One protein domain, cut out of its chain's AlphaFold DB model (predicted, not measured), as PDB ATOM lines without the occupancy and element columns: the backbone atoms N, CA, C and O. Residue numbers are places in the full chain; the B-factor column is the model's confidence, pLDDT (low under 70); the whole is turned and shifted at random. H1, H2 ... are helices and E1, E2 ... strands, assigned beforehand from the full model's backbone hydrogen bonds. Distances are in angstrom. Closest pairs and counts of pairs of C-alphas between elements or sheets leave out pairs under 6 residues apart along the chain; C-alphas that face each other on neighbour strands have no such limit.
ATOM      1  N   GLU A   9      27.447  16.499   6.984       91.56
ATOM      2  CA  GLU A   9      26.133  16.068   6.483       91.56
ATOM      3  C   GLU A   9      25.960  14.541   6.377       91.56
ATOM      4  O   GLU A   9      24.829  14.049   6.420       91.56
ATOM      5  N   ILE A  10      27.062  13.792   6.267       92.31
ATOM      6  CA  ILE A  10      27.070  12.332   6.375       92.31
ATOM      7  C   ILE A  10      27.049  11.926   7.849       92.31
ATOM      8  O   ILE A  10      26.219  11.110   8.242       92.31
ATOM      9  N   LEU A  11      27.939  12.493   8.670       91.81
ATOM     10  CA  LEU A  11      28.084  12.109  10.079       91.81
ATOM     11  C   LEU A  11      26.829  12.420  10.903       91.81
ATOM     12  O   LEU A  11      26.419  11.604  11.721       91.81
ATOM     13  N   ASN A  12      26.140  13.521  10.601       93.06
ATOM     14  CA  ASN A  12      24.880  13.915  11.235       93.06
ATOM     15  C   ASN A  12      23.723  12.931  10.974       93.06
ATOM     16  O   ASN A  12      22.642  13.083  11.537       93.06
ATOM     17  N   ARG A  13      23.914  11.932  10.100       92.44
ATOM     18  CA  ARG A  13      22.956  10.838   9.872       92.44
ATOM     19  C   ARG A  13      23.102   9.711  10.894       92.44
ATOM     20  O   ARG A  13      22.372   8.733  10.771       92.44
ATOM     21  N   TYR A  14      24.039   9.810  11.833       93.38
ATOM     22  CA  TYR A  14      24.328   8.785  12.829       93.38
ATOM     23  C   TYR A  14      24.321   9.386  14.246       93.38
ATOM     24  O   TYR A  14      24.720  10.540  14.411       93.38
ATOM     25  N   PRO A  15      23.896   8.624  15.272       95.19
ATOM     26  CA  PRO A  15      23.244   7.316  15.170       95.19
ATOM     27  C   PRO A  15      21.853   7.426  14.518       95.19
ATOM     28  O   PRO A  15      21.209   8.473  14.569       95.19
ATOM     29  N   LYS A  16      21.377   6.346  13.887       95.00
ATOM     30  CA  LYS A  16      20.033   6.292  13.275       95.00
ATOM     31  C   LYS A  16      19.377   4.925  13.449       95.00
ATOM     32  O   LYS A  16      20.096   3.923  13.450       95.00
ATOM     33  N   PRO A  17      18.039   4.851  13.537       96.62
ATOM     34  CA  PRO A  17      17.339   3.574  13.481       96.62
ATOM     35  C   PRO A  17      17.474   2.929  12.093       96.62
ATOM     36  O   PRO A  17      17.684   3.613  11.084       96.62
ATOM     37  N   PHE A  18      17.331   1.607  12.032       94.25
ATOM     38  CA  PHE A  18      17.206   0.861  10.783       94.25
ATOM     39  C   PHE A  18      16.134  -0.226  10.892       94.25
ATOM     40  O   PHE A  18      15.885  -0.765  11.968       94.25
ATOM     41  N   GLU A  19      15.575  -0.594   9.740       94.25
ATOM     42  CA  GLU A  19      14.654  -1.718   9.578       94.25
ATOM     43  C   GLU A  19      15.117  -2.562   8.386       94.25
ATOM     44  O   GLU A  19      15.371  -2.038   7.296       94.25
ATOM     45  N   PHE A  20      15.203  -3.874   8.577       90.56
ATOM     46  CA  PHE A  20      15.256  -4.844   7.494       90.56
ATOM     47  C   PHE A  20      13.844  -5.335   7.235       90.56
ATOM     48  O   PHE A  20      13.224  -5.960   8.096       90.56
ATOM     49  N   LYS A  21      13.341  -5.031   6.042       90.81
ATOM     50  CA  LYS A  21      12.016  -5.461   5.606       90.81
ATOM     51  C   LYS A  21      12.121  -6.658   4.684       90.81
ATOM     52  O   LYS A  21      13.110  -6.800   3.964       90.81
ATOM     53  N   ASP A  22      11.084  -7.477   4.700       90.69
ATOM     54  CA  ASP A  22      10.897  -8.531   3.715       90.69
ATOM     55  C   ASP A  22      10.717  -7.927   2.306       90.69
ATOM     56  O   ASP A  22      10.596  -6.713   2.104       90.69
ATOM     57  N   THR A  23      10.687  -8.797   1.307       91.19
ATOM     58  CA  THR A  23      10.385  -8.530  -0.100       91.19
ATOM     59  C   THR A  23       9.102  -7.723  -0.312       91.19
ATOM     60  O   THR A  23       9.037  -6.924  -1.249       91.19
ATOM     61  N   ASP A  24       8.118  -7.848   0.583       92.44
ATOM     62  CA  ASP A  24       6.877  -7.066   0.571       92.44
ATOM     63  C   ASP A  24       7.058  -5.590   0.988       92.44
ATOM     64  O   ASP A  24       6.140  -4.780   0.826       92.44
ATOM     65  N   ARG A  25       8.238  -5.229   1.515       88.38
ATOM     66  CA  ARG A  25       8.608  -3.914   2.071       88.38
ATOM     67  C   ARG A  25       7.694  -3.405   3.190       88.38
ATOM     68  O   ARG A  25       7.714  -2.209   3.497       88.38
ATOM     69  N   LYS A  26       6.909  -4.281   3.807       92.25
ATOM     70  CA  LYS A  26       5.977  -3.969   4.896       92.25
ATOM     71  C   LYS A  26       6.352  -4.713   6.166       92.25
ATOM     72  O   LYS A  26       6.367  -4.106   7.232       92.25
ATOM     73  N   THR A  27       6.687  -5.990   6.045       93.38
ATOM     74  CA  THR A  27       7.003  -6.856   7.175       93.38
ATOM     75  C   THR A  27       8.420  -6.568   7.665       93.38
ATOM     76  O   THR A  27       9.380  -6.730   6.912       93.38
ATOM     77  N   VAL A  28       8.563  -6.119   8.915       93.88
ATOM     78  CA  VAL A  28       9.869  -5.889   9.553       93.88
ATOM     79  C   VAL A  28      10.405  -7.224  10.060       93.88
ATOM     80  O   VAL A  28       9.851  -7.819  10.979       93.88
ATOM     81  N   LEU A  29      11.485  -7.697   9.443       93.12
ATOM     82  CA  LEU A  29      12.168  -8.937   9.813       93.12
ATOM     83  C   LEU A  29      13.160  -8.718  10.957       93.12
ATOM     84  O   LEU A  29      13.396  -9.615  11.762       93.12
ATOM     85  N   ALA A  30      13.771  -7.535  11.007       93.81
ATOM     86  CA  ALA A  30      14.687  -7.144  12.064       93.81
ATOM     87  C   ALA A  30      14.856  -5.622  12.101       93.81
ATOM     88  O   ALA A  30      14.739  -4.949  11.081       93.81
ATOM     89  N   GLU A  31      15.190  -5.088  13.265       96.69
ATOM     90  CA  GLU A  31      15.348  -3.653  13.491       96.69
ATOM     91  C   GLU A  31      16.377  -3.382  14.591       96.69
ATOM     92  O   GLU A  31      16.774  -4.283  15.345       96.69
ATOM     93  N   GLY A  32      16.826  -2.134  14.660       97.25
ATOM     94  CA  GLY A  32      17.806  -1.700  15.640       97.25
ATOM     95  C   GLY A  32      18.346  -0.306  15.363       97.25
ATOM     96  O   GLY A  32      17.711   0.510  14.694       97.25
ATOM     97  N   VAL A  33      19.553  -0.044  15.860       98.12
ATOM     98  CA  VAL A  33      20.265   1.225  15.693       98.12
ATOM     99  C   VAL A  33      21.608   1.010  15.002       98.12
ATOM    100  O   VAL A  33      22.317   0.037  15.255       98.12
ATOM    101  N   VAL A  34      21.968   1.933  14.113       97.00
ATOM    102  CA  VAL A  34      23.353   2.094  13.675       97.00
ATOM    103  C   VAL A  34      24.086   2.863  14.772       97.00
ATOM    104  O   VAL A  34      23.874   4.068  14.908       97.00
ATOM    105  N   GLU A  35      24.886   2.160  15.576       96.12
ATOM    106  CA  GLU A  35      25.608   2.737  16.719       96.12
ATOM    107  C   GLU A  35      26.756   3.640  16.266       96.12
ATOM    108  O   GLU A  35      26.991   4.679  16.873       96.12
ATOM    109  N   ASP A  36      27.479   3.224  15.224       94.75
ATOM    110  CA  ASP A  36      28.704   3.886  14.780       94.75
ATOM    111  C   ASP A  36      29.012   3.570  13.307       94.75
ATOM    112  O   ASP A  36      28.429   2.648  12.718       94.75
ATOM    113  N   VAL A  37      29.932   4.326  12.705       95.00
ATOM    114  CA  VAL A  37      30.349   4.159  11.311       95.00
ATOM    115  C   VAL A  37      31.832   4.472  11.106       95.00
ATOM    116  O   VAL A  37      32.356   5.477  11.574       95.00
ATOM    117  N   ILE A  38      32.502   3.632  10.316       93.62
ATOM    118  CA  ILE A  38      33.849   3.893   9.795       93.62
ATOM    119  C   ILE A  38      33.729   4.178   8.303       93.62
ATOM    120  O   ILE A  38      33.137   3.385   7.572       93.62
ATOM    121  N   LEU A  39      34.306   5.289   7.841       93.75
ATOM    122  CA  LEU A  39      34.258   5.722   6.444       93.75
ATOM    123  C   LEU A  39      35.659   6.030   5.918       93.75
ATOM    124  O   LEU A  39      36.474   6.654   6.593       93.75
ATOM    125  N   VAL A  40      35.905   5.630   4.674       93.12
ATOM    126  CA  VAL A  40      37.142   5.874   3.935       93.12
ATOM    127  C   VAL A  40      36.796   6.547   2.614       93.12
ATOM    128  O   VAL A  40      35.928   6.076   1.869       93.12
ATOM    129  N   TYR A  41      37.474   7.659   2.326       92.38
ATOM    130  CA  TYR A  41      37.312   8.366   1.063       92.38
ATOM    131  C   TYR A  41      37.841   7.527  -0.105       92.38
ATOM    132  O   TYR A  41      38.927   6.953  -0.037       92.38
ATOM    133  N   HIS A  42      37.066   7.471  -1.181       90.31
ATOM    134  CA  HIS A  42      37.394   6.782  -2.419       90.31
ATOM    135  C   HIS A  42      37.035   7.692  -3.597       90.31
ATOM    136  O   HIS A  42      35.859   7.865  -3.934       90.31
ATOM    137  N   ASP A  43      38.063   8.295  -4.196       87.88
ATOM    138  CA  ASP A  43      37.926   9.142  -5.380       87.88
ATOM    139  C   ASP A  43      37.832   8.274  -6.643       87.88
ATOM    140  O   ASP A  43      38.788   7.578  -6.980       87.88
ATOM    141  N   ASP A  44      36.681   8.289  -7.322       85.88
ATOM    142  CA  ASP A  44      36.402   7.395  -8.453       85.88
ATOM    143  C   ASP A  44      35.465   8.044  -9.483       85.88
ATOM    144  O   ASP A  44      34.245   8.108  -9.309       85.88
ATOM    145  N   TYR A  45      36.038   8.549 -10.577       83.19
ATOM    146  CA  TYR A  45      35.304   9.293 -11.601       83.19
ATOM    147  C   TYR A  45      34.207   8.435 -12.267       83.19
ATOM    148  O   TYR A  45      34.486   7.315 -12.688       83.19
ATOM    149  N   PRO A  46      32.970   8.949 -12.453       87.38
ATOM    150  CA  PRO A  46      32.526  10.349 -12.337       87.38
ATOM    151  C   PRO A  46      31.947  10.741 -10.966       87.38
ATOM    152  O   PRO A  46      31.253  11.758 -10.844       87.38
ATOM    153  N   ARG A  47      32.161   9.929  -9.934       88.75
ATOM    154  CA  ARG A  47      31.607  10.129  -8.595       88.75
ATOM    155  C   ARG A  47      32.724  10.339  -7.577       88.75
ATOM    156  O   ARG A  47      33.911  10.316  -7.868       88.75
ATOM    157  N   GLU A  48      32.319  10.633  -6.365       91.19
ATOM    158  CA  GLU A  48      33.173  10.511  -5.199       91.19
ATOM    159  C   GLU A  48      32.413   9.700  -4.165       91.19
ATOM    160  O   GLU A  48      31.177   9.765  -4.092       91.19
ATOM    161  N   TYR A  49      33.154   8.897  -3.413       92.44
ATOM    162  CA  TYR A  49      32.584   7.942  -2.487       92.44
ATOM    163  C   TYR A  49      33.197   8.074  -1.102       92.44
ATOM    164  O   TYR A  49      34.396   8.291  -0.947       92.44
ATOM    165  N   TRP A  50      32.370   7.818  -0.099       94.12
ATOM    166  CA  TRP A  50      32.815   7.396   1.222       94.12
ATOM    167  C   TRP A  50      32.348   5.966   1.419       94.12
ATOM    168  O   TRP A  50      31.157   5.738   1.618       94.12
ATOM    169  N   LYS A  51      33.258   5.001   1.290       94.19
ATOM    170  CA  LYS A  51      32.962   3.577   1.502       94.19
ATOM    171  C   LYS A  51      33.224   3.232   2.955       94.19
ATOM    172  O   LYS A  51      34.168   3.753   3.542       94.19
ATOM    173  N   GLY A  52      32.413   2.362   3.537       93.62
ATOM    174  CA  GLY A  52      32.527   2.122   4.962       93.62
ATOM    175  C   GLY A  52      31.791   0.921   5.496       93.62
ATOM    176  O   GLY A  52      31.196   0.130   4.761       93.62
ATOM    177  N   VAL A  53      31.864   0.830   6.817       94.69
ATOM    178  CA  VAL A  53      31.230  -0.198   7.628       94.69
ATOM    179  C   VAL A  53      30.426   0.490   8.721       94.69
ATOM    180  O   VAL A  53      30.956   1.293   9.485       94.69
ATOM    181  N   GLU A  54      29.140   0.173   8.785       96.19
ATOM    182  CA  GLU A  54      28.241   0.563   9.868       96.19
ATOM    183  C   GLU A  54      28.195  -0.547  10.925       96.19
ATOM    184  O   GLU A  54      28.068  -1.726  10.583       96.19
ATOM    185  N   LYS A  55      28.248  -0.177  12.208       97.00
ATOM    186  CA  LYS A  55      28.039  -1.090  13.337       97.00
ATOM    187  C   LYS A  55      26.558  -1.098  13.712       97.00
ATOM    188  O   LYS A  55      26.037  -0.115  14.236       97.00
ATOM    189  N   LEU A  56      25.878  -2.205  13.436       97.44
ATOM    190  CA  LEU A  56      24.462  -2.393  13.729       97.44
ATOM    191  C   LEU A  56      24.289  -3.064  15.088       97.44
ATOM    192  O   LEU A  56      24.860  -4.126  15.330       97.44
ATOM    193  N   ARG A  57      23.446  -2.486  15.942       98.19
ATOM    194  CA  ARG A  57      22.927  -3.119  17.155       98.19
ATOM    195  C   ARG A  57      21.455  -3.415  16.963       98.19
ATOM    196  O   ARG A  57      20.651  -2.495  16.855       98.19
ATOM    197  N   PHE A  58      21.108  -4.691  16.937       97.44
ATOM    198  CA  PHE A  58      19.723  -5.137  16.863       97.44
ATOM    199  C   PHE A  58      19.050  -5.051  18.233       97.44
ATOM    200  O   PHE A  58      19.709  -5.194  19.266       97.44
ATOM    201  N   ASN A  59      17.722  -4.912  18.243       97.00
ATOM    202  CA  ASN A  59      16.934  -4.839  19.481       97.00
ATOM    203  C   ASN A  59      17.051  -6.102  20.359       97.00
ATOM    204  O   ASN A  59      16.865  -6.034  21.569       97.00
ATOM    205  N   ASN A  60      17.427  -7.245  19.778       95.62
ATOM    206  CA  ASN A  60      17.715  -8.483  20.510       95.62
ATOM    207  C   ASN A  60      19.163  -8.572  21.052       95.62
ATOM    208  O   ASN A  60      19.588  -9.635  21.494       95.62
ATOM    209  N   GLY A  61      19.943  -7.490  20.974       96.25
ATOM    210  CA  GLY A  61      21.324  -7.409  21.459       96.25
ATOM    211  C   GLY A  61      22.398  -7.861  20.463       96.25
ATOM    212  O   GLY A  61      23.573  -7.534  20.671       96.25
ATOM    213  N   ARG A  62      22.025  -8.546  19.369       96.12
ATOM    214  CA  ARG A  62      22.950  -8.980  18.307       96.12
ATOM    215  C   ARG A  62      23.685  -7.781  17.697       96.12
ATOM    216  O   ARG A  62      23.099  -6.713  17.520       96.12
ATOM    217  N   VAL A  63      24.955  -7.982  17.343       97.44
ATOM    218  CA  VAL A  63      25.767  -7.016  16.586       97.44
ATOM    219  C   VAL A  63      26.088  -7.585  15.224       97.44
ATOM    220  O   VAL A  63      26.472  -8.748  15.135       97.44
ATOM    221  N   GLU A  64      25.981  -6.760  14.190       97.38
ATOM    222  CA  GLU A  64      26.496  -7.080  12.858       97.38
ATOM    223  C   GLU A  64      27.128  -5.841  12.218       97.38
ATOM    224  O   GLU A  64      26.859  -4.703  12.606       97.38
ATOM    225  N   PHE A  65      27.965  -6.072  11.217       96.44
ATOM    226  CA  PHE A  65      28.639  -5.045  10.439       96.44
ATOM    227  C   PHE A  65      28.075  -4.992   9.029       96.44
ATOM    228  O   PHE A  65      28.083  -6.004   8.327       96.44
ATOM    229  N   ARG A  66      27.614  -3.814   8.604       95.44
ATOM    230  CA  ARG A  66      27.046  -3.591   7.271       95.44
ATOM    231  C   ARG A  66      27.994  -2.788   6.394       95.44
ATOM    232  O   ARG A  66      28.340  -1.656   6.728       95.44
ATOM    233  N   PHE A  67      28.337  -3.342   5.235       94.62
ATOM    234  CA  PHE A  67      29.153  -2.660   4.232       94.62
ATOM    235  C   PHE A  67      28.298  -1.726   3.374       94.62
ATOM    236  O   PHE A  67      27.274  -2.118   2.807       94.62
ATOM    237  N   MET A  68      28.724  -0.472   3.268       95.25
ATOM    238  CA  MET A  68      27.928   0.580   2.648       95.25
ATOM    239  C   MET A  68      28.795   1.646   1.977       95.25
ATOM    240  O   MET A  68      30.027   1.626   2.058       95.25
ATOM    241  N   TYR A  69      28.144   2.572   1.281       95.31
ATOM    242  CA  TYR A  69      28.792   3.767   0.767       95.31
ATOM    243  C   TYR A  69      27.864   4.983   0.777       95.31
ATOM    244  O   TYR A  69      26.645   4.871   0.651       95.31
ATOM    245  N   TRP A  70      28.465   6.164   0.848       94.88
ATOM    246  CA  TRP A  70      27.862   7.416   0.405       94.88
ATOM    247  C   TRP A  70      28.465   7.800  -0.937       94.88
ATOM    248  O   TRP A  70      29.677   7.701  -1.107       94.88
ATOM    249  N   ALA A  71      27.641   8.225  -1.889       94.19
ATOM    250  CA  ALA A  71      28.093   8.654  -3.209       94.19
ATOM    251  C   ALA A  71      27.531  10.026  -3.578       94.19
ATOM    252  O   ALA A  71      26.356  10.309  -3.333       94.19
ATOM    253  N   ARG A  72      28.346  10.835  -4.254       92.44
ATOM    254  CA  ARG A  72      27.953  12.111  -4.863       92.44
ATOM    255  C   ARG A  72      28.550  12.215  -6.266       92.44
ATOM    256  O   ARG A  72      29.541  11.557  -6.571       92.44
ATOM    257  N   LYS A  73      27.932  12.997  -7.157       90.00
ATOM    258  CA  LYS A  73      28.531  13.319  -8.460       90.00
ATOM    259  C   LYS A  73      29.688  14.300  -8.260       90.00
ATOM    260  O   LYS A  73      29.507  15.341  -7.634       90.00
ATOM    261  N   LYS A  74      30.859  13.983  -8.812       85.94
ATOM    262  CA  LYS A  74      32.052  14.822  -8.659       85.94
ATOM    263  C   LYS A  74      31.857  16.167  -9.368       85.94
ATOM    264  O   LYS A  74      31.267  16.224 -10.449       85.94
ATOM    265  N   GLY A  75      32.348  17.245  -8.758       80.00
ATOM    266  CA  GLY A  75      32.296  18.597  -9.330       80.00
ATOM    267  C   GLY A  75      30.932  19.292  -9.252       80.00
ATOM    268  O   GLY A  75      30.772  20.366  -9.823       80.00
ATOM    269  N   GLN A  76      29.952  18.712  -8.553       80.56
ATOM    270  CA  GLN A  76      28.688  19.379  -8.235       80.56
ATOM    271  C   GLN A  76      28.634  19.646  -6.730       80.56
ATOM    272  O   GLN A  76      28.275  18.759  -5.959       80.56
ATOM    273  N   ALA A  77      29.024  20.860  -6.326       68.81
ATOM    274  CA  ALA A  77      29.065  21.268  -4.920       68.81
ATOM    275  C   ALA A  77      27.702  21.107  -4.221       68.81
ATOM    276  O   ALA A  77      27.662  20.696  -3.067       68.81
ATOM    277  N   ASP A  78      26.610  21.321  -4.962       77.00
ATOM    278  CA  ASP A  78      25.232  21.241  -4.460       77.00
ATOM    279  C   ASP A  78      24.606  19.840  -4.575       77.00
ATOM    280  O   ASP A  78      23.428  19.646  -4.272       77.00
ATOM    281  N   ALA A  79      25.347  18.840  -5.067       81.94
ATOM    282  CA  ALA A  79      24.805  17.492  -5.166       81.94
ATOM    283  C   ALA A  79      24.707  16.849  -3.772       81.94
ATOM    284  O   ALA A  79      25.662  16.834  -3.002       81.94
ATOM    285  N   ASN A  80      23.556  16.255  -3.461       88.44
ATOM    286  CA  ASN A  80      23.360  15.559  -2.191       88.44
ATOM    287  C   ASN A  80      24.099  14.215  -2.162       88.44
ATOM    288  O   ASN A  80      24.113  13.472  -3.151       88.44
ATOM    289  N   TRP A  81      24.637  13.852  -0.997       92.56
ATOM    290  CA  TRP A  81      25.129  12.497  -0.768       92.56
ATOM    291  C   TRP A  81      23.981  11.496  -0.752       92.56
ATOM    292  O   TRP A  81      22.995  11.645  -0.030       92.56
ATOM    293  N   THR A  82      24.143  10.435  -1.533       93.75
ATOM    294  CA  THR A  82      23.206   9.316  -1.590       93.75
ATOM    295  C   THR A  82      23.797   8.121  -0.861       93.75
ATOM    296  O   THR A  82      24.907   7.695  -1.180       93.75
ATOM    297  N   TRP A  83      23.053   7.579   0.101       94.75
ATOM    298  CA  TRP A  83      23.413   6.353   0.811       94.75
ATOM    299  C   TRP A  83      23.069   5.129  -0.041       94.75
ATOM    300  O   TRP A  83      21.977   5.049  -0.608       94.75
ATOM    301  N   GLY A  84      23.984   4.168  -0.110       92.19
ATOM    302  CA  GLY A  84      23.779   2.865  -0.732       92.19
ATOM    303  C   GLY A  84      24.450   1.755   0.070       92.19
ATOM    304  O   GLY A  84      25.370   2.002   0.847       92.19
ATOM    305  N   GLN A  85      23.992   0.522  -0.120       86.25
ATOM    306  CA  GLN A  85      24.538  -0.660   0.548       86.25
ATOM    307  C   GLN A  85      24.737  -1.800  -0.442       86.25
ATOM    308  O   GLN A  85      23.996  -1.931  -1.417       86.25
ATOM    309  N   PHE A  86      25.705  -2.658  -0.137       70.56
ATOM    310  CA  PHE A  86      25.752  -4.015  -0.663       70.56
ATOM    311  C   PHE A  86      25.238  -4.896   0.476       70.56
ATOM    312  O   PHE A  86      25.697  -4.728   1.597       70.56
ATOM    313  N   ASN A  87      24.252  -5.766   0.234       69.25
ATOM    314  CA  ASN A  87      23.431  -6.447   1.261       69.25
ATOM    315  C   ASN A  87      24.184  -7.360   2.263       69.25
ATOM    316  O   ASN A  87      23.569  -8.176   2.942       69.25
ATOM    317  N   VAL A  88      25.506  -7.272   2.352       84.56
ATOM    318  CA  VAL A  88      26.334  -8.064   3.250       84.56
ATOM    319  C   VAL A  88      26.319  -7.432   4.643       84.56
ATOM    320  O   VAL A  88      26.901  -6.367   4.867       84.56
ATOM    321  N   CYS A  89      25.654  -8.122   5.572       92.06
ATOM    322  CA  CYS A  89      25.794  -7.925   7.012       92.06
ATOM    323  C   CYS A  89      26.523  -9.137   7.598       92.06
ATOM    324  O   CYS A  89      26.177 -10.275   7.278       92.06
ATOM    325  N   LEU A  90      27.550  -8.903   8.414       95.19
ATOM    326  CA  LEU A  90      28.371  -9.968   8.993       95.19
ATOM    327  C   LEU A  90      28.440  -9.827  10.516       95.19
ATOM    328  O   LEU A  90      28.779  -8.744  11.001       95.19
ATOM    329  N   PRO A  91      28.175 -10.896  11.285       96.19
ATOM    330  CA  PRO A  91      28.523 -10.941  12.699       96.19
ATOM    331  C   PRO A  91      30.033 -10.717  12.910       96.19
ATOM    332  O   PRO A  91      30.823 -11.081  12.030       96.19
ATOM    333  N   PRO A  92      30.456 -10.160  14.061       96.38
ATOM    334  CA  PRO A  92      31.865  -9.876  14.333       96.38
ATOM    335  C   PRO A  92      32.797 -11.077  14.149       96.38
ATOM    336  O   PRO A  92      33.792 -10.972  13.440       96.38
ATOM    337  N   ASP A  93      32.434 -12.240  14.692       96.88
ATOM    338  CA  ASP A  93      33.269 -13.443  14.643       96.88
ATOM    339  C   ASP A  93      33.467 -13.972  13.214       96.88
ATOM    340  O   ASP A  93      34.514 -14.532  12.883       96.88
ATOM    341  N   LEU A  94      32.463 -13.801  12.350       96.25
ATOM    342  CA  LEU A  94      32.555 -14.174  10.944       96.25
ATOM    343  C   LEU A  94      33.421 -13.184  10.162       96.25
ATOM    344  O   LEU A  94      34.205 -13.608   9.311       96.25
ATOM    345  N   LEU A  95      33.300 -11.884  10.449       94.81
ATOM    346  CA  LEU A  95      34.146 -10.866   9.830       94.81
ATOM    347  C   LEU A  95      35.620 -11.086  10.195       94.81
ATOM    348  O   LEU A  95      36.457 -11.091   9.294       94.81
ATOM    349  N   ASP A  96      35.926 -11.364  11.463       95.25
ATOM    350  CA  ASP A  96      37.292 -11.649  11.920       95.25
ATOM    351  C   ASP A  96      37.896 -12.839  11.160       95.25
ATOM    352  O   ASP A  96      38.964 -12.730  10.551       95.25
ATOM    353  N   LYS A  97      37.157 -13.955  11.073       96.69
ATOM    354  CA  LYS A  97      37.577 -15.140  10.304       96.69
ATOM    355  C   LYS A  97      37.812 -14.828   8.825       96.69
ATOM    356  O   LYS A  97      38.750 -15.361   8.227       96.69
ATOM    357  N   LEU A  98      36.973 -13.990   8.212       95.38
ATOM    358  CA  LEU A  98      37.145 -13.577   6.817       95.38
ATOM    359  C   LEU A  98      38.422 -12.754   6.641       95.38
ATOM    360  O   LEU A  98      39.205 -13.048   5.736       95.38
ATOM    361  N   MET A  99      38.667 -11.784   7.523       94.88
ATOM    362  CA  MET A  99      39.872 -10.955   7.484       94.88
ATOM    363  C   MET A  99      41.142 -11.796   7.658       94.88
ATOM    364  O   MET A  99      42.088 -11.635   6.883       94.88
ATOM    365  N   GLU A 100      41.143 -12.766   8.577       96.12
ATOM    366  CA  GLU A 100      42.240 -13.732   8.721       96.12
ATOM    367  C   GLU A 100      42.473 -14.547   7.441       96.12
ATOM    368  O   GLU A 100      43.613 -14.732   7.004       96.12
ATOM    369  N   CYS A 101      41.405 -15.051   6.816       97.38
ATOM    370  CA  CYS A 101      41.506 -15.812   5.570       97.38
ATOM    371  C   CYS A 101      42.072 -14.957   4.428       97.38
ATOM    372  O   CYS A 101      42.918 -15.425   3.661       97.38
ATOM    373  N   MET A 102      41.634 -13.702   4.322       97.31
ATOM    374  CA  MET A 102      42.129 -12.753   3.326       97.31
ATOM    375  C   MET A 102      43.603 -12.410   3.565       97.31
ATOM    376  O   MET A 102      44.371 -12.327   2.604       97.31
ATOM    377  N   GLN A 103      44.020 -12.271   4.825       96.62
ATOM    378  CA  GLN A 103      45.420 -12.052   5.185       96.62
ATOM    379  C   GLN A 103      46.287 -13.267   4.828       96.62
ATOM    380  O   GLN A 103      47.315 -13.106   4.174       96.62
ATOM    381  N   LYS A 104      45.849 -14.491   5.161       96.88
ATOM    382  CA  LYS A 104      46.544 -15.745   4.795       96.88
ATOM    383  C   LYS A 104      46.707 -15.905   3.280       96.88
ATOM    384  O   LYS A 104      47.703 -16.458   2.826       96.88
ATOM    385  N   LYS A 105      45.749 -15.406   2.491       97.62
ATOM    386  CA  LYS A 105      45.820 -15.367   1.019       97.62
ATOM    387  C   LYS A 105      46.643 -14.201   0.460       97.62
ATOM    388  O   LYS A 105      46.835 -14.136  -0.750       97.62
ATOM    389  N   GLY A 106      47.099 -13.274   1.300       96.62
ATOM    390  CA  GLY A 106      47.834 -12.081   0.879       96.62
ATOM    391  C   GLY A 106      46.976 -11.022   0.177       96.62
ATOM    392  O   GLY A 106      47.524 -10.149  -0.489       96.62
TER     393      GLY A 106
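AT A GLANCE: This is residues 9 to 106 of the 111 residues of an uncharacterized protein of Candidatus Bathyarchaeota archaeon (UniProt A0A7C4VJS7). A single sheet of five strands, strongly twisted, curls like part of a barrel that stays open between E1 and E5, and the helix H1 leads away from the end of E5 as an arm whose far part, residues 99 to 104, sticks out free. The printed part has 98 residues, with E1, E2, E3, E4, E5 and then H1 along the chain. The sheet's order is E1, E2, E3, E4, E5, antiparallel throughout, and the class is mostly strand. The whole is only just loose, close to compact, with a radius of gyration of the C-alphas of 15.4 A and spans of 42 by 42 by 25 A.

IN THESE COORDINATES: Start with the longest strand, E2, residues 28 to 44: find C-alpha 28 at (9.869, -5.889, 9.553) and run 34.7 A to C-alpha 44 at (36.402, 7.395, -8.453). E1 comes before it, residues 16 to 21, 16.2 A long. After it come E3, residues 47 to 58, 32.0 A; E4, residues 63 to 73, 32.4 A; and E5, residues 82 to 90, 22.6 A. H1, residues 92 to 104, runs 18.5 A to C-alpha 104 at (46.544, -15.745, 4.795).

HOW THE PARTS SIT: The five strands form a meander, each strand the antiparallel neighbour of the one before, and each successive pair is a hairpin. Look across E2 and E3 for N 40 and O 51, 2.8 A apart, within hydrogen-bond range. Across E3 and E4, N 52 and O 68 are within that range at 2.9 A. Toward one edge strand, E5, N 84 and O 69 of E4 are within range at 2.9 A. At the other edge strand, E1, N 18 and O 32 of E2 are within range at 2.9 A. E2 bends by 85 degrees at residue 32, and E5 bends by 64 degrees at residue 87. E1 and E5 are apart. H1 is on the sheet, with 12 pairs of C-alphas within 10 A; its closest C-alphas with E4 are those of Pro 92 and Glu 64, 6.2 A apart. H1 lies over E5 and stands up from the sheet at 45 degrees. In H1 every O i to N i+4 pair is within hydrogen-bond range.

THE WHOLE: The farthest C-alphas are those of Asp 78 and Lys 104, 43.7 A apart. The printed part has no cut, and no link between its named elements is long. Without the free residues 99 to 106, the body spans 43 by 34 by 24 A. Mean pLDDT of the printed part is 92.5; look for values under 70 at residues 77 and 87.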